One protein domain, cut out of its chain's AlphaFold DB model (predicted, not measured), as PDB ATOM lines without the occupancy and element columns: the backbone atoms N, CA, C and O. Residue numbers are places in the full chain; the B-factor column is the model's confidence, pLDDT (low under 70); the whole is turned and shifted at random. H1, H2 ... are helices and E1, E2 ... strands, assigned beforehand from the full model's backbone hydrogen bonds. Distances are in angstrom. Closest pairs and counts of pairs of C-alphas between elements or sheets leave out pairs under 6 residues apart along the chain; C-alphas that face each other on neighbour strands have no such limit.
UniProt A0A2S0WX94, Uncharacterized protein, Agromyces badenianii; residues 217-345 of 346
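This is residues 217 to 345 of the 346 residues of an uncharacterized protein of Agromyces badenianii (UniProt A0A2S0WX94). A strongly twisted, six-stranded antiparallel sheet has two helices over one face, H1 over E2 and E6 and H2 over E5 and E4, and its other face is bare. The helices run side by side along the strands, in opposite ways, and the long loop of residues 263 to 283 reaches out at one end of the slab. The printed part has 129 residues, with two named helices and six named strands in the order H1 E1 E2 H2 E3 E4 E5 E6; the sheet's order is E1 E2 E6 E5 E4 E3. The class is mixed, helices and strands; the whole is compact, with a radius of gyration of the C-alphas of 14.9 A, and elongated, spanning 48 by 28 by 27 A.

H1, residues 217 to 234, begins with C-alpha 217 at (-34.561, -1.360, 49.073) and is 25.6 A long. E1 is residues 247 to 253 and E2 residues 256 to 262. H2, residues 284 to 299, is 22.4 A long, from C-alpha 284 at (-4.579, -18.202, 35.260). E3, residues 305 to 308, and E4, residues 311 to 315, are short. E5, residues 322 to 330, is 23.5 A long. E6, residues 333 to 344, is the longest strand at 34.1 A, ending with C-alpha 344 at (-38.451, 4.807, 40.357).

E1 and E2 are a hairpin, with N 249 and O 260 2.8 A apart. E2 and E6 are antiparallel at 167 degrees, with N 340 and O 259 2.9 A apart. E3 E4 E5 E6 form a meander, each strand the antiparallel neighbour of the one before: N 306 and O 313 are 2.8 A apart, N 314 and O 325 2.8 A, and N 326 and O 337 2.8 A. H1 and H2 are on the same face of the sheet, two layers in all, at heights over the sheet of 9.5 A and 9.1 A. The closest C-alphas of H1 and E2 are those of Phe 223 and Leu 261, 6.8 A; those of H2 and E5 are Ala 290 and Ile 327, 6.7 A. H1 touches H2 with residues 226 to 234 alone, at a shallow tilt of 34 degrees, only just short of steep; the closest C-alphas are those of Ala 234 and Ala 289, 4.9 A. In H1 and H2 every O i to N i+4 pair is within hydrogen-bond range. The edge strands E1 and E3 are apart.

The C-alphas of Ser 275 and Val 345, the two farthest apart, are 48.1 A from each other. The printed part has no cut. The links from H1 to E1, 12 residues, and from E2 to H2, 21 residues, are long; within them residues 239 to 240 pair with residues 265 to 266, antiparallel. The mean pLDDT of the printed part is 89.6, and residues 269 to 280 are under 70.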
ATOM      1  N   ASP A 217     -35.083  -0.576  47.946       96.25
ATOM      2  CA  ASP A 217     -34.561  -1.360  49.073       96.25
ATOM      3  C   ASP A 217     -34.358  -2.841  48.720       96.25
ATOM      4  O   ASP A 217     -33.352  -3.440  49.101       96.25
ATOM      5  N   GLU A 218     -35.265  -3.430  47.936       95.94
ATOM      6  CA  GLU A 218     -35.081  -4.785  47.401       95.94
ATOM      7  C   GLU A 218     -33.869  -4.850  46.473       95.94
ATOM      8  O   GLU A 218     -33.080  -5.788  46.550       95.94
ATOM      9  N   ALA A 219     -33.683  -3.839  45.625       96.12
ATOM     10  CA  ALA A 219     -32.544  -3.783  44.727       96.12
ATOM     11  C   ALA A 219     -31.220  -3.577  45.475       96.12
ATOM     12  O   ALA A 219     -30.233  -4.219  45.129       96.12
ATOM     13  N   ARG A 220     -31.187  -2.759  46.539       97.12
ATOM     14  CA  ARG A 220     -30.011  -2.651  47.424       97.12
ATOM     15  C   ARG A 220     -29.636  -4.015  47.994       97.12
ATOM     16  O   ARG A 220     -28.491  -4.425  47.852       97.12
ATOM     17  N   SER A 221     -30.615  -4.748  48.526       97.19
ATOM     18  CA  SER A 221     -30.415  -6.106  49.049       97.19
ATOM     19  C   SER A 221     -29.903  -7.083  47.978       97.19
ATOM     20  O   SER A 221     -28.976  -7.853  48.226       97.19
ATOM     21  N   GLN A 222     -30.432  -7.012  46.749       96.94
ATOM     22  CA  GLN A 222     -29.933  -7.805  45.618       96.94
ATOM     23  C   GLN A 222     -28.465  -7.484  45.298       96.94
ATOM     24  O   GLN A 222     -27.652  -8.396  45.164       96.94
ATOM     25  N   PHE A 223     -28.107  -6.201  45.202       98.00
ATOM     26  CA  PHE A 223     -26.743  -5.766  44.897       98.00
ATOM     27  C   PHE A 223     -25.758  -6.082  46.032       98.00
ATOM     28  O   PHE A 223     -24.634  -6.494  45.761       98.00
ATOM     29  N   GLU A 224     -26.176  -5.954  47.291       97.50
ATOM     30  CA  GLU A 224     -25.387  -6.364  48.459       97.50
ATOM     31  C   GLU A 224     -25.140  -7.876  48.463       97.50
ATOM     32  O   GLU A 224     -24.009  -8.312  48.676       97.50
ATOM     33  N   SER A 225     -26.158  -8.678  48.135       97.31
ATOM     34  CA  SER A 225     -26.008 -10.128  47.997       97.31
ATOM     35  C   SER A 225     -25.047 -10.496  46.862       97.31
ATOM     36  O   SER A 225     -24.155 -11.321  47.060       97.31
ATOM     37  N   LEU A 226     -25.158  -9.839  45.699       97.88
ATOM     38  CA  LEU A 226     -24.220 -10.013  44.582       97.88
ATOM     39  C   LEU A 226     -22.787  -9.614  44.956       97.88
ATOM     40  O   LEU A 226     -21.837 -10.253  44.492       97.88
ATOM     41  N   ALA A 227     -22.629  -8.586  45.794       97.88
ATOM     42  CA  ALA A 227     -21.333  -8.168  46.303       97.88
ATOM     43  C   ALA A 227     -20.730  -9.234  47.227       97.88
ATOM     44  O   ALA A 227     -19.587  -9.648  47.032       97.88
ATOM     45  N   GLU A 228     -21.510  -9.730  48.188       97.62
ATOM     46  CA  GLU A 228     -21.081 -10.745  49.152       97.62
ATOM     47  C   GLU A 228     -20.659 -12.050  48.464       97.62
ATOM     48  O   GLU A 228     -19.564 -12.561  48.724       97.62
ATOM     49  N   VAL A 229     -21.477 -12.570  47.538       97.75
ATOM     50  CA  VAL A 229     -21.154 -13.823  46.834       97.75
ATOM     51  C   VAL A 229     -19.924 -13.675  45.944       97.75
ATOM     52  O   VAL A 229     -19.121 -14.604  45.871       97.75
ATOM     53  N   ALA A 230     -19.719 -12.513  45.319       97.75
ATOM     54  CA  ALA A 230     -18.526 -12.256  44.517       97.75
ATOM     55  C   ALA A 230     -17.264 -12.131  45.383       97.75
ATOM     56  O   ALA A 230     -16.238 -12.716  45.036       97.75
ATOM     57  N   VAL A 231     -17.329 -11.456  46.537       97.31
ATOM     58  CA  VAL A 231     -16.207 -11.395  47.494       97.31
ATOM     59  C   VAL A 231     -15.850 -12.791  48.003       97.31
ATOM     60  O   VAL A 231     -14.673 -13.157  48.021       97.31
ATOM     61  N   GLY A 232     -16.851 -13.602  48.356       97.19
ATOM     62  CA  GLY A 232     -16.646 -14.994  48.755       97.19
ATOM     63  C   GLY A 232     -16.043 -15.852  47.637       97.19
ATOM     64  O   GLY A 232     -15.104 -16.614  47.875       97.19
ATOM     65  N   ALA A 233     -16.540 -15.703  46.406       97.69
ATOM     66  CA  ALA A 233     -16.117 -16.485  45.247       97.69
ATOM     67  C   ALA A 233     -14.721 -16.113  44.723       97.69
ATOM     68  O   ALA A 233     -13.977 -16.994  44.276       97.69
ATOM     69  N   ALA A 234     -14.325 -14.839  44.824       96.31
ATOM     70  CA  ALA A 234     -12.976 -14.385  44.484       96.31
ATOM     71  C   ALA A 234     -11.912 -15.177  45.270       96.31
ATOM     72  O   ALA A 234     -10.877 -15.570  44.719       96.31
ATOM     73  N   GLY A 235     -12.234 -15.536  46.518       94.31
ATOM     74  CA  GLY A 235     -11.440 -16.397  47.388       94.31
ATOM     75  C   GLY A 235     -10.423 -15.627  48.233       94.31
ATOM     76  O   GLY A 235     -10.158 -14.451  48.018       94.31
ATOM     77  N   ALA A 236      -9.814 -16.315  49.204       94.25
ATOM     78  CA  ALA A 236      -8.942 -15.691  50.208       94.25
ATOM     79  C   ALA A 236      -7.650 -15.062  49.648       94.25
ATOM     80  O   ALA A 236      -6.996 -14.287  50.339       94.25
ATOM     81  N   SER A 237      -7.262 -15.402  48.417       90.31
ATOM     82  CA  SER A 237      -6.120 -14.795  47.727       90.31
ATOM     83  C   SER A 237      -6.451 -13.463  47.051       90.31
ATOM     84  O   SER A 237      -5.539 -12.816  46.546       90.31
ATOM     85  N   ALA A 238      -7.729 -13.075  46.979       94.06
ATOM     86  CA  ALA A 238      -8.142 -11.817  46.376       94.06
ATOM     87  C   ALA A 238      -7.810 -10.638  47.304       94.06
ATOM     88  O   ALA A 238      -8.316 -10.545  48.423       94.06
ATOM     89  N   SER A 239      -6.973  -9.723  46.822       94.38
ATOM     90  CA  SER A 239      -6.679  -8.449  47.469       94.38
ATOM     91  C   SER A 239      -7.480  -7.346  46.788       94.38
ATOM     92  O   SER A 239      -7.149  -6.936  45.675       94.38
ATOM     93  N   TRP A 240      -8.532  -6.869  47.451       94.12
ATOM     94  CA  TRP A 240      -9.383  -5.792  46.947       94.12
ATOM     95  C   TRP A 240      -8.704  -4.425  47.067       94.12
ATOM     96  O   TRP A 240      -8.010  -4.130  48.043       94.12
ATOM     97  N   SER A 241      -8.913  -3.581  46.061       91.50
ATOM     98  CA  SER A 241      -8.364  -2.232  45.977       91.50
ATOM     99  C   SER A 241      -8.957  -1.325  47.053       91.50
ATOM    100  O   SER A 241     -10.172  -1.216  47.198       91.50
ATOM    101  N   ALA A 242      -8.097  -0.614  47.784       88.81
ATOM    102  CA  ALA A 242      -8.538   0.401  48.742       88.81
ATOM    103  C   ALA A 242      -9.043   1.679  48.049       88.81
ATOM    104  O   ALA A 242      -9.828   2.425  48.630       88.81
ATOM    105  N   THR A 243      -8.583   1.950  46.823       86.69
ATOM    106  CA  THR A 243      -8.983   3.131  46.041       86.69
ATOM    107  C   THR A 243     -10.245   2.892  45.219       86.69
ATOM    108  O   THR A 243     -10.966   3.844  44.941       86.69
ATOM    109  N   GLN A 244     -10.512   1.638  44.847       90.31
ATOM    110  CA  GLN A 244     -11.733   1.208  44.165       90.31
ATOM    111  C   GLN A 244     -12.315  -0.025  44.875       90.31
ATOM    112  O   GLN A 244     -12.234  -1.143  44.355       90.31
ATOM    113  N   PRO A 245     -12.839   0.158  46.103       92.06
ATOM    114  CA  PRO A 245     -13.429  -0.937  46.853       92.06
ATOM    115  C   PRO A 245     -14.670  -1.452  46.132       92.06
ATOM    116  O   PRO A 245     -15.409  -0.684  45.521       92.06
ATOM    117  N   PHE A 246     -14.913  -2.753  46.244       96.12
ATOM    118  CA  PHE A 246     -16.085  -3.384  45.657       96.12
ATOM    119  C   PHE A 246     -17.324  -3.079  46.490       96.12
ATOM    120  O   PHE A 246     -17.584  -3.722  47.505       96.12
ATOM    121  N   THR A 247     -18.035  -2.024  46.093       95.12
ATOM    122  CA  THR A 247     -19.162  -1.467  46.842       95.12
ATOM    123  C   THR A 247     -20.313  -1.104  45.922       95.12
ATOM    124  O   THR A 247     -20.120  -0.785  44.747       95.12
ATOM    125  N   VAL A 248     -21.517  -1.116  46.487       96.81
ATOM    126  CA  VAL A 248     -22.723  -0.625  45.826       96.81
ATOM    127  C   VAL A 248     -22.740   0.905  45.886       96.81
ATOM    128  O   VAL A 248     -22.470   1.494  46.934       96.81
ATOM    129  N   VAL A 249     -23.039   1.548  44.760       96.12
ATOM    130  CA  VAL A 249     -23.153   2.999  44.604       96.12
ATOM    131  C   VAL A 249     -24.495   3.322  43.962       96.12
ATOM    132  O   VAL A 249     -24.938   2.661  43.028       96.12
ATOM    133  N   GLU A 250     -25.139   4.372  44.456       96.25
ATOM    134  CA  GLU A 250     -26.372   4.905  43.890       96.25
ATOM    135  C   GLU A 250     -26.063   6.073  42.957       96.25
ATOM    136  O   GLU A 250     -25.422   7.052  43.344       96.25
ATOM    137  N   VAL A 251     -26.538   5.975  41.720       94.94
ATOM    138  CA  VAL A 251     -26.366   6.985  40.679       94.94
ATOM    139  C   VAL A 251     -27.742   7.481  40.250       94.94
ATOM    140  O   VAL A 251     -28.624   6.691  39.922       94.94
ATOM    141  N   ALA A 252     -27.937   8.799  40.243       93.50
ATOM    142  CA  ALA A 252     -29.180   9.390  39.757       93.50
ATOM    143  C   ALA A 252     -29.372   9.112  38.253       93.50
ATOM    144  O   ALA A 252     -28.444   9.285  37.459       93.50
ATOM    145  N   CYS A 253     -30.585   8.725  37.866       93.00
ATOM    146  CA  CYS A 253     -31.009   8.518  36.481       93.00
ATOM    147  C   CYS A 253     -32.307   9.294  36.198       93.00
ATOM    148  O   CYS A 253     -32.931   9.820  37.118       93.00
ATOM    149  N   GLU A 254     -32.720   9.390  34.928       86.56
ATOM    150  CA  GLU A 254     -33.838  10.260  34.506       86.56
ATOM    151  C   GLU A 254     -35.149  10.019  35.273       86.56
ATOM    152  O   GLU A 254     -35.926  10.953  35.461       86.56
ATOM    153  N   GLN A 255     -35.393   8.785  35.726       86.75
ATOM    154  CA  GLN A 255     -36.639   8.376  36.381       86.75
ATOM    155  C   GLN A 255     -36.449   7.922  37.838       86.75
ATOM    156  O   GLN A 255     -37.399   7.427  38.437       86.75
ATOM    157  N   GLY A 256     -35.259   8.100  38.424       94.50
ATOM    158  CA  GLY A 256     -35.001   7.741  39.818       94.50
ATOM    159  C   GLY A 256     -33.537   7.418  40.111       94.50
ATOM    160  O   GLY A 256     -32.662   8.257  39.892       94.50
ATOM    161  N   VAL A 257     -33.267   6.223  40.639       95.56
ATOM    162  CA  VAL A 257     -31.928   5.800  41.080       95.56
ATOM    163  C   VAL A 257     -31.537   4.482  40.423       95.56
ATOM    164  O   VAL A 257     -32.320   3.538  40.367       95.56
ATOM    165  N   MET A 258     -30.304   4.419  39.936       96.19
ATOM    166  CA  MET A 258     -29.660   3.220  39.416       96.19
ATOM    167  C   MET A 258     -28.575   2.778  40.398       96.19
ATOM    168  O   MET A 258     -27.748   3.589  40.815       96.19
ATOM    169  N   LEU A 259     -28.567   1.497  40.753       97.31
ATOM    170  CA  LEU A 259     -27.505   0.905  41.566       97.31
ATOM    171  C   LEU A 259     -26.389   0.396  40.654       97.31
ATOM    172  O   LEU A 259     -26.652  -0.232  39.629       97.31
ATOM    173  N   THR A 260     -25.146   0.657  41.028       97.25
ATOM    174  CA  THR A 260     -23.962   0.089  40.384       97.25
ATOM    175  C   THR A 260     -23.104  -0.595  41.435       97.25
ATOM    176  O   THR A 260     -22.950  -0.096  42.543       97.25
ATOM    177  N   LEU A 261     -22.549  -1.756  41.109       97.56
ATOM    178  CA  LEU A 261     -21.578  -2.457  41.943       97.56
ATOM    179  C   LEU A 261     -20.319  -2.640  41.111       97.56
ATOM    180  O   LEU A 261     -20.348  -3.304  40.082       97.56
ATOM    181  N   ALA A 262     -19.223  -2.023  41.530       97.06
ATOM    182  CA  ALA A 262     -17.956  -2.090  40.818       97.06
ATOM    183  C   ALA A 262     -16.796  -2.031  41.806       97.06
ATOM    184  O   ALA A 262     -16.943  -1.519  42.915       97.06
ATOM    185  N   GLY A 263     -15.646  -2.562  41.407       95.88
ATOM    186  CA  GLY A 263     -14.433  -2.552  42.213       95.88
ATOM    187  C   GLY A 263     -13.308  -3.306  41.527       95.88
ATOM    188  O   GLY A 263     -13.476  -3.833  40.431       95.88
ATOM    189  N   GLU A 264     -12.156  -3.353  42.185       95.44
ATOM    190  CA  GLU A 264     -10.946  -3.951  41.624       95.44
ATOM    191  C   GLU A 264     -10.305  -4.914  42.619       95.44
ATOM    192  O   GLU A 264     -10.234  -4.620  43.815       95.44
ATOM    193  N   PHE A 265      -9.783  -6.040  42.135       94.94
ATOM    194  CA  PHE A 265      -8.942  -6.918  42.945       94.94
ATOM    195  C   PHE A 265      -7.841  -7.599  42.137       94.94
ATOM    196  O   PHE A 265      -7.887  -7.698  40.909       94.94
ATOM    197  N   THR A 266      -6.848  -8.111  42.858       92.62
ATOM    198  CA  THR A 266      -5.745  -8.908  42.312       92.62
ATOM    199  C   THR A 266      -5.656 -10.234  43.061       92.62
ATOM    200  O   THR A 266      -6.004 -10.307  44.238       92.62
ATOM    201  N   THR A 267      -5.189 -11.303  42.412       89.38
ATOM    202  CA  THR A 267      -4.959 -12.608  43.079       89.38
ATOM    203  C   THR A 267      -3.489 -12.856  43.448       89.38
ATOM    204  O   THR A 267      -3.106 -13.960  43.842       89.38
ATOM    205  N   GLY A 268      -2.654 -11.820  43.327       79.69
ATOM    206  CA  GLY A 268      -1.223 -11.828  43.620       79.69
ATOM    207  C   GLY A 268      -0.717 -10.448  44.046       79.69
ATOM    208  O   GLY A 268      -1.439  -9.451  43.961       79.69
ATOM    209  N   VAL A 269       0.529 -10.405  44.523       66.25
ATOM    210  CA  VAL A 269       1.208  -9.152  44.872       66.25
ATOM    211  C   VAL A 269       1.669  -8.499  43.576       66.25
ATOM    212  O   VAL A 269       2.603  -8.990  42.954       66.25
ATOM    213  N   ILE A 270       1.017  -7.409  43.182       62.69
ATOM    214  CA  ILE A 270       1.528  -6.537  42.125       62.69
ATOM    215  C   ILE A 270       2.672  -5.738  42.743       62.69
ATOM    216  O   ILE A 270       2.437  -4.869  43.587       62.69
ATOM    217  N   THR A 271       3.907  -6.094  42.407       50.94
ATOM    218  CA  THR A 271       5.086  -5.475  43.020       50.94
ATOM    219  C   THR A 271       5.490  -4.182  42.326       50.94
ATOM    220  O   THR A 271       6.001  -3.294  43.010       50.94
ATOM    221  N   ASP A 272       5.212  -4.030  41.025       51.34
ATOM    222  CA  ASP A 272       5.429  -2.784  40.288       51.34
ATOM    223  C   ASP A 272       4.731  -2.784  38.906       51.34
ATOM    224  O   ASP A 272       5.248  -3.319  37.926       51.34
ATOM    225  N   THR A 273       3.594  -2.088  38.766       52.09
ATOM    226  CA  THR A 273       2.907  -1.935  37.462       52.09
ATOM    227  C   THR A 273       3.681  -1.091  36.444       52.09
ATOM    228  O   THR A 273       3.281  -1.007  35.273       52.09
ATOM    229  N   THR A 274       4.765  -0.421  36.852       52.47
ATOM    230  CA  THR A 274       5.513   0.516  36.006       52.47
ATOM    231  C   THR A 274       6.708  -0.113  35.297       52.47
ATOM    232  O   THR A 274       7.077   0.395  34.234       52.47
ATOM    233  N   SER A 275       7.275  -1.210  35.816       49.75
ATOM    234  CA  SER A 275       8.532  -1.776  35.305       49.75
ATOM    235  C   SER A 275       8.469  -3.233  34.840       49.75
ATOM    236  O   SER A 275       9.316  -3.605  34.026       49.75
ATOM    237  N   ASP A 276       7.478  -4.026  35.266       53.53
ATOM    238  CA  ASP A 276       7.370  -5.437  34.882       53.53
ATOM    239  C   ASP A 276       6.177  -5.687  33.943       53.53
ATOM    240  O   ASP A 276       5.023  -5.391  34.259       53.53
ATOM    241  N   GLU A 277       6.457  -6.210  32.747       55.66
ATOM    242  CA  GLU A 277       5.422  -6.629  31.795       55.66
ATOM    243  C   GLU A 277       4.652  -7.852  32.315       55.66
ATOM    244  O   GLU A 277       3.460  -7.973  32.035       55.66
ATOM    245  N   HIS A 278       5.281  -8.693  33.144       53.25
ATOM    246  CA  HIS A 278       4.643  -9.865  33.746       53.25
ATOM    247  C   HIS A 278       3.586  -9.487  34.794       53.25
ATOM    248  O   HIS A 278       2.573 -10.176  34.915       53.25
ATOM    249  N   ASP A 279       3.747  -8.347  35.480       61.31
ATOM    250  CA  ASP A 279       2.745  -7.807  36.414       61.31
ATOM    251  C   ASP A 279       1.484  -7.293  35.685       61.31
ATOM    252  O   ASP A 279       0.467  -7.014  36.321       61.31
ATOM    253  N   ARG A 280       1.521  -7.180  34.347       64.31
ATOM    254  CA  ARG A 280       0.395  -6.729  33.509       64.31
ATOM    255  C   ARG A 280      -0.370  -7.873  32.848       64.31
ATOM    256  O   ARG A 280      -1.417  -7.625  32.246       64.31
ATOM    257  N   GLU A 281       0.135  -9.101  32.932       78.50
ATOM    258  CA  GLU A 281      -0.486 -10.262  32.303       78.50
ATOM    259  C   GLU A 281      -1.694 -10.757  33.112       78.50
ATOM    260  O   GLU A 281      -1.683 -10.847  34.344       78.50
ATOM    261  N   VAL A 282      -2.774 -11.106  32.410       83.00
ATOM    262  CA  VAL A 282      -3.918 -11.780  33.030       83.00
ATOM    263  C   VAL A 282      -3.501 -13.210  33.359       83.00
ATOM    264  O   VAL A 282      -3.386 -14.059  32.481       83.00
ATOM    265  N   THR A 283      -3.247 -13.472  34.640       87.94
ATOM    266  CA  THR A 283      -2.807 -14.794  35.102       87.94
ATOM    267  C   THR A 283      -3.948 -15.818  35.117       87.94
ATOM    268  O   THR A 283      -5.119 -15.469  35.279       87.94
ATOM    269  N   GLU A 284      -3.609 -17.108  35.076       89.38
ATOM    270  CA  GLU A 284      -4.579 -18.202  35.260       89.38
ATOM    271  C   GLU A 284      -5.354 -18.090  36.585       89.38
ATOM    272  O   GLU A 284      -6.515 -18.485  36.666       89.38
ATOM    273  N   ARG A 285      -4.744 -17.515  37.631       88.88
ATOM    274  CA  ARG A 285      -5.421 -17.298  38.919       88.88
ATOM    275  C   ARG A 285      -6.496 -16.221  38.835       88.88
ATOM    276  O   ARG A 285      -7.540 -16.379  39.466       88.88
ATOM    277  N   ASN A 286      -6.254 -15.166  38.057       91.00
ATOM    278  CA  ASN A 286      -7.242 -14.121  37.802       91.00
ATOM    279  C   ASN A 286      -8.431 -14.686  37.024       91.00
ATOM    280  O   ASN A 286      -9.568 -14.479  37.438       91.00
ATOM    281  N   LEU A 287      -8.164 -15.458  35.965       92.81
ATOM    282  CA  LEU A 287      -9.205 -16.134  35.184       92.81
ATOM    283  C   LEU A 287     -10.019 -17.092  36.061       92.81
ATOM    284  O   LEU A 287     -11.235 -16.982  36.127       92.81
ATOM    285  N   ALA A 288      -9.354 -17.939  36.851       94.00
ATOM    286  CA  ALA A 288     -10.042 -18.858  37.751       94.00
ATOM    287  C   ALA A 288     -10.874 -18.137  38.829       94.00
ATOM    288  O   ALA A 288     -11.881 -18.676  39.286       94.00
ATOM    289  N   ALA A 289     -10.451 -16.957  39.297       95.25
ATOM    290  CA  ALA A 289     -11.243 -16.147  40.224       95.25
ATOM    291  C   ALA A 289     -12.460 -15.518  39.538       95.25
ATOM    292  O   ALA A 289     -13.552 -15.564  40.102       95.25
ATOM    293  N   ALA A 290     -12.287 -15.000  38.322       95.06
ATOM    294  CA  ALA A 290     -13.377 -14.483  37.505       95.06
ATOM    295  C   ALA A 290     -14.431 -15.567  37.225       95.06
ATOM    296  O   ALA A 290     -15.610 -15.344  37.490       95.06
ATOM    297  N   ASP A 291     -14.012 -16.770  36.824       96.00
ATOM    298  CA  ASP A 291     -14.912 -17.903  36.570       96.00
ATOM    299  C   ASP A 291     -15.739 -18.277  37.808       96.00
ATOM    300  O   ASP A 291     -16.935 -18.560  37.711       96.00
ATOM    301  N   ARG A 292     -15.131 -18.241  39.004       97.38
ATOM    302  CA  ARG A 292     -15.854 -18.482  40.263       97.38
ATOM    303  C   ARG A 292     -16.877 -17.389  40.558       97.38
ATOM    304  O   ARG A 292     -17.971 -17.720  41.007       97.38
ATOM    305  N   ILE A 293     -16.537 -16.119  40.328       97.81
ATOM    306  CA  ILE A 293     -17.466 -14.993  40.517       97.81
ATOM    307  C   ILE A 293     -18.650 -15.126  39.559       97.81
ATOM    308  O   ILE A 293     -19.793 -15.042  39.998       97.81
ATOM    309  N   VAL A 294     -18.389 -15.410  38.282       97.12
ATOM    310  CA  VAL A 294     -19.427 -15.645  37.271       97.12
ATOM    311  C   VAL A 294     -20.348 -16.789  37.696       97.12
ATOM    312  O   VAL A 294     -21.564 -16.616  37.724       97.12
ATOM    313  N   ALA A 295     -19.788 -17.931  38.105       95.56
ATOM    314  CA  ALA A 295     -20.580 -19.065  38.577       95.56
ATOM    315  C   ALA A 295     -21.415 -18.721  39.826       95.56
ATOM    316  O   ALA A 295     -22.563 -19.154  39.942       95.56
ATOM    317  N   ALA A 296     -20.870 -17.926  40.752       97.44
ATOM    318  CA  ALA A 296     -21.588 -17.471  41.941       97.44
ATOM    319  C   ALA A 296     -22.744 -16.522  41.591       97.44
ATOM    320  O   ALA A 296     -23.835 -16.655  42.139       97.44
ATOM    321  N   TRP A 297     -22.537 -15.614  40.639       98.00
ATOM    322  CA  TRP A 297     -23.564 -14.719  40.112       98.00
ATOM    323  C   TRP A 297     -24.692 -15.460  39.393       98.00
ATOM    324  O   TRP A 297     -25.861 -15.169  39.641       98.00
ATOM    325  N   GLN A 298     -24.369 -16.468  38.579       96.81
ATOM    326  CA  GLN A 298     -25.380 -17.361  38.001       96.81
ATOM    327  C   GLN A 298     -26.161 -18.099  39.094       96.81
ATOM    328  O   GLN A 298     -27.386 -18.168  39.046       96.81
ATOM    329  N   GLY A 299     -25.464 -18.605  40.118       95.62
ATOM    330  CA  GLY A 299     -26.090 -19.249  41.276       95.62
ATOM    331  C   GLY A 299     -26.981 -18.313  42.102       95.62
ATOM    332  O   GLY A 299     -27.920 -18.783  42.738       95.62
ATOM    333  N   ALA A 300     -26.717 -17.003  42.064       95.81
ATOM    334  CA  ALA A 300     -27.525 -15.960  42.696       95.81
ATOM    335  C   ALA A 300     -28.724 -15.504  41.839       95.81
ATOM    336  O   ALA A 300     -29.496 -14.655  42.281       95.81
ATOM    337  N   GLY A 301     -28.894 -16.060  40.635       94.38
ATOM    338  CA  GLY A 301     -30.037 -15.792  39.764       94.38
ATOM    339  C   GLY A 301     -29.754 -14.851  38.593       94.38
ATOM    340  O   GLY A 301     -30.703 -14.461  37.916       94.38
ATOM    341  N   LEU A 302     -28.498 -14.483  38.308       95.25
ATOM    342  CA  LEU A 302     -28.168 -13.810  37.044       95.25
ATOM    343  C   LEU A 302     -28.309 -14.760  35.845       95.25
ATOM    344  O   LEU A 302     -28.366 -15.981  35.992       95.25
ATOM    345  N   GLY A 303     -28.420 -14.174  34.651       92.00
ATOM    346  CA  GLY A 303     -28.699 -14.882  33.405       92.00
ATOM    347  C   GLY A 303     -27.594 -15.841  32.945       92.00
ATOM    348  O   GLY A 303     -26.601 -16.105  33.625       92.00
ATOM    349  N   THR A 304     -27.770 -16.391  31.746       90.25
ATOM    350  CA  THR A 304     -26.736 -17.213  31.109       90.25
ATOM    351  C   THR A 304     -25.537 -16.362  30.710       90.25
ATOM    352  O   THR A 304     -25.685 -15.195  30.368       90.25
ATOM    353  N   VAL A 305     -24.345 -16.958  30.757       91.06
ATOM    354  CA  VAL A 305     -23.112 -16.283  30.344       91.06
ATOM    355  C   VAL A 305     -23.058 -16.213  28.828       91.06
ATOM    356  O   VAL A 305     -23.110 -17.241  28.152       91.06
ATOM    357  N   GLU A 306     -22.877 -15.004  28.318       87.62
ATOM    358  CA  GLU A 306     -22.617 -14.719  26.919       87.62
ATOM    359  C   GLU A 306     -21.212 -14.120  26.769       87.62
ATOM    360  O   GLU A 306     -20.840 -13.214  27.516       87.62
ATOM    361  N   PRO A 307     -20.391 -14.616  25.828       83.44
ATOM    362  CA  PRO A 307     -19.082 -14.035  25.578       83.44
ATOM    363  C   PRO A 307     -19.222 -12.754  24.745       83.44
ATOM    364  O   PRO A 307     -19.517 -12.815  23.550       83.44
ATOM    365  N   LEU A 308     -18.930 -11.596  25.339       79.50
ATOM    366  CA  LEU A 308     -18.805 -10.327  24.623       79.50
ATOM    367  C   LEU A 308     -17.321  -9.968  24.519       79.50
ATOM    368  O   LEU A 308     -16.655  -9.773  25.523       79.50
ATOM    369  N   HIS A 309     -16.770  -9.936  23.304       79.94
ATOM    370  CA  HIS A 309     -15.332  -9.696  23.068       79.94
ATOM    371  C   HIS A 309     -14.372 -10.665  23.795       79.94
ATOM    372  O   HIS A 309     -13.183 -10.386  23.914       79.94
ATOM    373  N   GLY A 310     -14.869 -11.835  24.211       79.31
ATOM    374  CA  GLY A 310     -14.110 -12.822  24.987       79.31
ATOM    375  C   GLY A 310     -14.255 -12.676  26.505       79.31
ATOM    376  O   GLY A 310     -13.727 -13.511  27.233       79.31
ATOM    377  N   GLU A 311     -14.994 -11.673  26.977       84.56
ATOM    378  CA  GLU A 311     -15.303 -11.437  28.389       84.56
ATOM    379  C   GLU A 311     -16.696 -12.000  28.729       84.56
ATOM    380  O   GLU A 311     -17.596 -11.965  27.881       84.56
ATOM    381  N   PRO A 312     -16.908 -12.537  29.943       86.19
ATOM    382  CA  PRO A 312     -18.213 -13.038  30.353       86.19
ATOM    383  C   PRO A 312     -19.165 -11.876  30.667       86.19
ATOM    384  O   PRO A 312     -18.896 -11.064  31.554       86.19
ATOM    385  N   LEU A 313     -20.302 -11.840  29.973       92.44
ATOM    386  CA  LEU A 313     -21.435 -10.956  30.236       92.44
ATOM    387  C   LEU A 313     -22.633 -11.798  30.688       92.44
ATOM    388  O   LEU A 313     -22.909 -12.849  30.119       92.44
ATOM    389  N   LEU A 314     -23.350 -11.340  31.707       93.94
ATOM    390  CA  LEU A 314     -24.583 -11.947  32.193       93.94
ATOM    391  C   LEU A 314     -25.691 -10.898  32.185       93.94
ATOM    392  O   LEU A 314     -25.503  -9.798  32.707       93.94
ATOM    393  N   GLY A 315     -26.859 -11.249  31.655       92.00
ATOM    394  CA  GLY A 315     -28.074 -10.458  31.836       92.00
ATOM    395  C   GLY A 315     -28.610 -10.534  33.270       92.00
ATOM    396  O   GLY A 315     -28.192 -11.368  34.078       92.00
ATOM    397  N   GLY A 316     -29.590  -9.686  33.592       89.00
ATOM    398  CA  GLY A 316     -30.209  -9.633  34.927       89.00
ATOM    399  C   GLY A 316     -30.904 -10.922  35.390       89.00
ATOM    400  O   GLY A 316     -31.094 -11.110  36.586       89.00
ATOM    401  N   GLY A 317     -31.255 -11.833  34.475       89.94
ATOM    402  CA  GLY A 317     -31.861 -13.125  34.816       89.94
ATOM    403  C   GLY A 317     -33.121 -12.988  35.680       89.94
ATOM    404  O   GLY A 317     -34.095 -12.337  35.298       89.94
ATOM    405  N   GLU A 318     -33.106 -13.613  36.855       90.31
ATOM    406  CA  GLU A 318     -34.174 -13.537  37.851       90.31
ATOM    407  C   GLU A 318     -34.184 -12.217  38.639       90.31
ATOM    408  O   GLU A 318     -35.218 -11.866  39.218       90.31
ATOM    409  N   LEU A 319     -33.070 -11.480  38.628       91.88
ATOM    410  CA  LEU A 319     -32.865 -10.222  39.340       91.88
ATOM    411  C   LEU A 319     -33.286  -9.041  38.454       91.88
ATOM    412  O   LEU A 319     -32.472  -8.422  37.771       91.88
ATOM    413  N   SER A 320     -34.574  -8.689  38.478       89.81
ATOM    414  CA  SER A 320     -35.135  -7.623  37.626       89.81
ATOM    415  C   SER A 320     -34.543  -6.226  37.872       89.81
ATOM    416  O   SER A 320     -34.707  -5.348  37.024       89.81
ATOM    417  N   GLY A 321     -33.846  -6.009  38.994       91.81
ATOM    418  CA  GLY A 321     -33.096  -4.783  39.275       91.81
ATOM    419  C   GLY A 321     -31.748  -4.691  38.556       91.81
ATOM    420  O   GLY A 321     -31.201  -3.595  38.448       91.81
ATOM    421  N   VAL A 322     -31.220  -5.801  38.036       95.38
ATOM    422  CA  VAL A 322     -29.937  -5.859  37.327       95.38
ATOM    423  C   VAL A 322     -30.172  -5.749  35.823       95.38
ATOM    424  O   VAL A 322     -31.053  -6.394  35.253       95.38
ATOM    425  N   GLN A 323     -29.389  -4.905  35.162       94.31
ATOM    426  CA  GLN A 323     -29.344  -4.837  33.708       94.31
ATOM    427  C   GLN A 323     -28.311  -5.824  33.171       94.31
ATOM    428  O   GLN A 323     -28.654  -6.675  32.353       94.31
ATOM    429  N   SER A 324     -27.076  -5.729  33.662       95.75
ATOM    430  CA  SER A 324     -25.961  -6.560  33.213       95.75
ATOM    431  C   SER A 324     -24.905  -6.727  34.297       95.75
ATOM    432  O   SER A 324     -24.669  -5.809  35.081       95.75
ATOM    433  N   ALA A 325     -24.214  -7.860  34.293       96.88
ATOM    434  CA  ALA A 325     -23.020  -8.117  35.086       96.88
ATOM    435  C   ALA A 325     -21.890  -8.608  34.183       96.88
ATOM    436  O   ALA A 325     -22.116  -9.419  33.292       96.88
ATOM    437  N   LYS A 326     -20.671  -8.125  34.402       96.50
ATOM    438  CA  LYS A 326     -19.496  -8.494  33.612       96.50
ATOM    439  C   LYS A 326     -18.222  -8.468  34.440       96.50
ATOM    440  O   LYS A 326     -18.184  -7.889  35.529       96.50
ATOM    441  N   ILE A 327     -17.176  -9.087  33.908       95.38
ATOM    442  CA  ILE A 327     -15.833  -9.030  34.481       95.38
ATOM    443  C   ILE A 327     -14.868  -8.556  33.403       95.38
ATOM    444  O   ILE A 327     -14.630  -9.274  32.434       95.38
ATOM    445  N   ASP A 328     -14.304  -7.368  33.611       94.06
ATOM    446  CA  ASP A 328     -13.258  -6.822  32.751       94.06
ATOM    447  C   ASP A 328     -11.868  -7.139  33.336       94.06
ATOM    448  O   ASP A 328     -11.714  -7.439  34.530       94.06
ATOM    449  N   PHE A 329     -10.834  -7.030  32.500       90.88
ATOM    450  CA  PHE A 329      -9.439  -7.163  32.918       90.88
ATOM    451  C   PHE A 329      -8.612  -5.968  32.446       90.88
ATOM    452  O   PHE A 329      -8.608  -5.623  31.266       90.88
ATOM    453  N   ALA A 330      -7.836  -5.382  33.355       88.31
ATOM    454  CA  ALA A 330      -6.916  -4.300  33.030       88.31
ATOM    455  C   ALA A 330      -5.575  -4.533  33.727       88.31
ATOM    456  O   ALA A 330      -5.498  -4.492  34.948       88.31
ATOM    457  N   PHE A 331      -4.506  -4.771  32.959       85.50
ATOM    458  CA  PHE A 331      -3.140  -4.916  33.491       85.50
ATOM    459  C   PHE A 331      -3.029  -5.926  34.654       85.50
ATOM    460  O   PHE A 331      -2.500  -5.599  35.711       85.50
ATOM    461  N   GLY A 332      -3.585  -7.130  34.493       84.69
ATOM    462  CA  GLY A 332      -3.566  -8.154  35.545       84.69
ATOM    463  C   GLY A 332      -4.505  -7.884  36.735       84.69
ATOM    464  O   GLY A 332      -4.546  -8.689  37.667       84.69
ATOM    465  N   VAL A 333      -5.291  -6.803  36.700       90.75
ATOM    466  CA  VAL A 333      -6.343  -6.478  37.675       90.75
ATOM    467  C   VAL A 333      -7.691  -6.968  37.156       90.75
ATOM    468  O   VAL A 333      -8.019  -6.775  35.985       90.75
ATOM    469  N   VAL A 334      -8.472  -7.601  38.032       94.12
ATOM    470  CA  VAL A 334      -9.834  -8.063  37.740       94.12
ATOM    471  C   VAL A 334     -10.823  -6.985  38.173       94.12
ATOM    472  O   VAL A 334     -10.754  -6.505  39.308       94.12
ATOM    473  N   GLN A 335     -11.739  -6.612  37.280       96.75
ATOM    474  CA  GLN A 335     -12.692  -5.516  37.471       96.75
ATOM    475  C   GLN A 335     -14.137  -6.031  37.327       96.75
ATOM    476  O   GLN A 335     -14.751  -5.888  36.266       96.75
ATOM    477  N   PRO A 336     -14.693  -6.687  38.363       97.06
ATOM    478  CA  PRO A 336     -16.100  -7.071  38.364       97.06
ATOM    479  C   PRO A 336     -16.997  -5.830  38.371       97.06
ATOM    480  O   PRO A 336     -16.771  -4.883  39.130       97.06
ATOM    481  N   ARG A 337     -18.051  -5.860  37.552       97.50
ATOM    482  CA  ARG A 337     -19.030  -4.781  37.444       97.50
ATOM    483  C   ARG A 337     -20.443  -5.320  37.255       97.50
ATOM    484  O   ARG A 337     -20.667  -6.187  36.420       97.50
ATOM    485  N   VAL A 338     -21.397  -4.754  37.983       97.88
ATOM    486  CA  VAL A 338     -22.837  -4.979  37.829       97.88
ATOM    487  C   VAL A 338     -23.520  -3.626  37.672       97.88
ATOM    488  O   VAL A 338     -23.375  -2.744  38.520       97.88
ATOM    489  N   ASP A 339     -24.263  -3.466  36.585       97.31
ATOM    490  CA  ASP A 339     -25.055  -2.279  36.283       97.31
ATOM    491  C   ASP A 339     -26.541  -2.593  36.505       97.31
ATOM    492  O   ASP A 339     -27.063  -3.604  36.026       97.31
ATOM    493  N   GLY A 340     -27.221  -1.743  37.271       95.94
ATOM    494  CA  GLY A 340     -28.646  -1.857  37.563       95.94
ATOM    495  C   GLY A 340     -29.535  -1.183  36.529       95.94
ATOM    496  O   GLY A 340     -29.084  -0.422  35.679       95.94
ATOM    497  N   ARG A 341     -30.839  -1.431  36.631       94.50
ATOM    498  CA  ARG A 341     -31.859  -0.652  35.920       94.50
ATOM    499  C   ARG A 341     -32.180   0.625  36.696       94.50
ATOM    500  O   ARG A 341     -31.998   0.689  37.908       94.50
ATOM    501  N   CYS A 342     -32.687   1.638  35.997       95.31
ATOM    502  CA  CYS A 342     -33.207   2.841  36.643       95.31
ATOM    503  C   CYS A 342     -34.500   2.496  37.400       95.31
ATOM    504  O   CYS A 342     -35.482   2.083  36.779       95.31
ATOM    505  N   LEU A 343     -34.488   2.629  38.728       93.69
ATOM    506  CA  LEU A 343     -35.626   2.328  39.595       93.69
ATOM    507  C   LEU A 343     -36.351   3.618  39.979       93.69
ATOM    508  O   LEU A 343     -35.686   4.584  40.369       93.69
ATOM    509  N   PRO A 344     -37.692   3.649  39.922       88.31
ATOM    510  CA  PRO A 344     -38.451   4.807  40.357       88.31
ATOM    511  C   PRO A 344     -38.289   5.026  41.864       88.31
ATOM    512  O   PRO A 344     -38.386   4.087  42.657       88.31
ATOM    513  N   VAL A 345     -38.060   6.278  42.257       83.69
ATOM    514  CA  VAL A 345     -38.095   6.693  43.665       83.69
ATOM    515  C   VAL A 345     -39.516   7.187  43.966       83.69
ATOM    516  O   VAL A 345     -40.029   7.978  43.170       83.69
TER     517      VAL A 345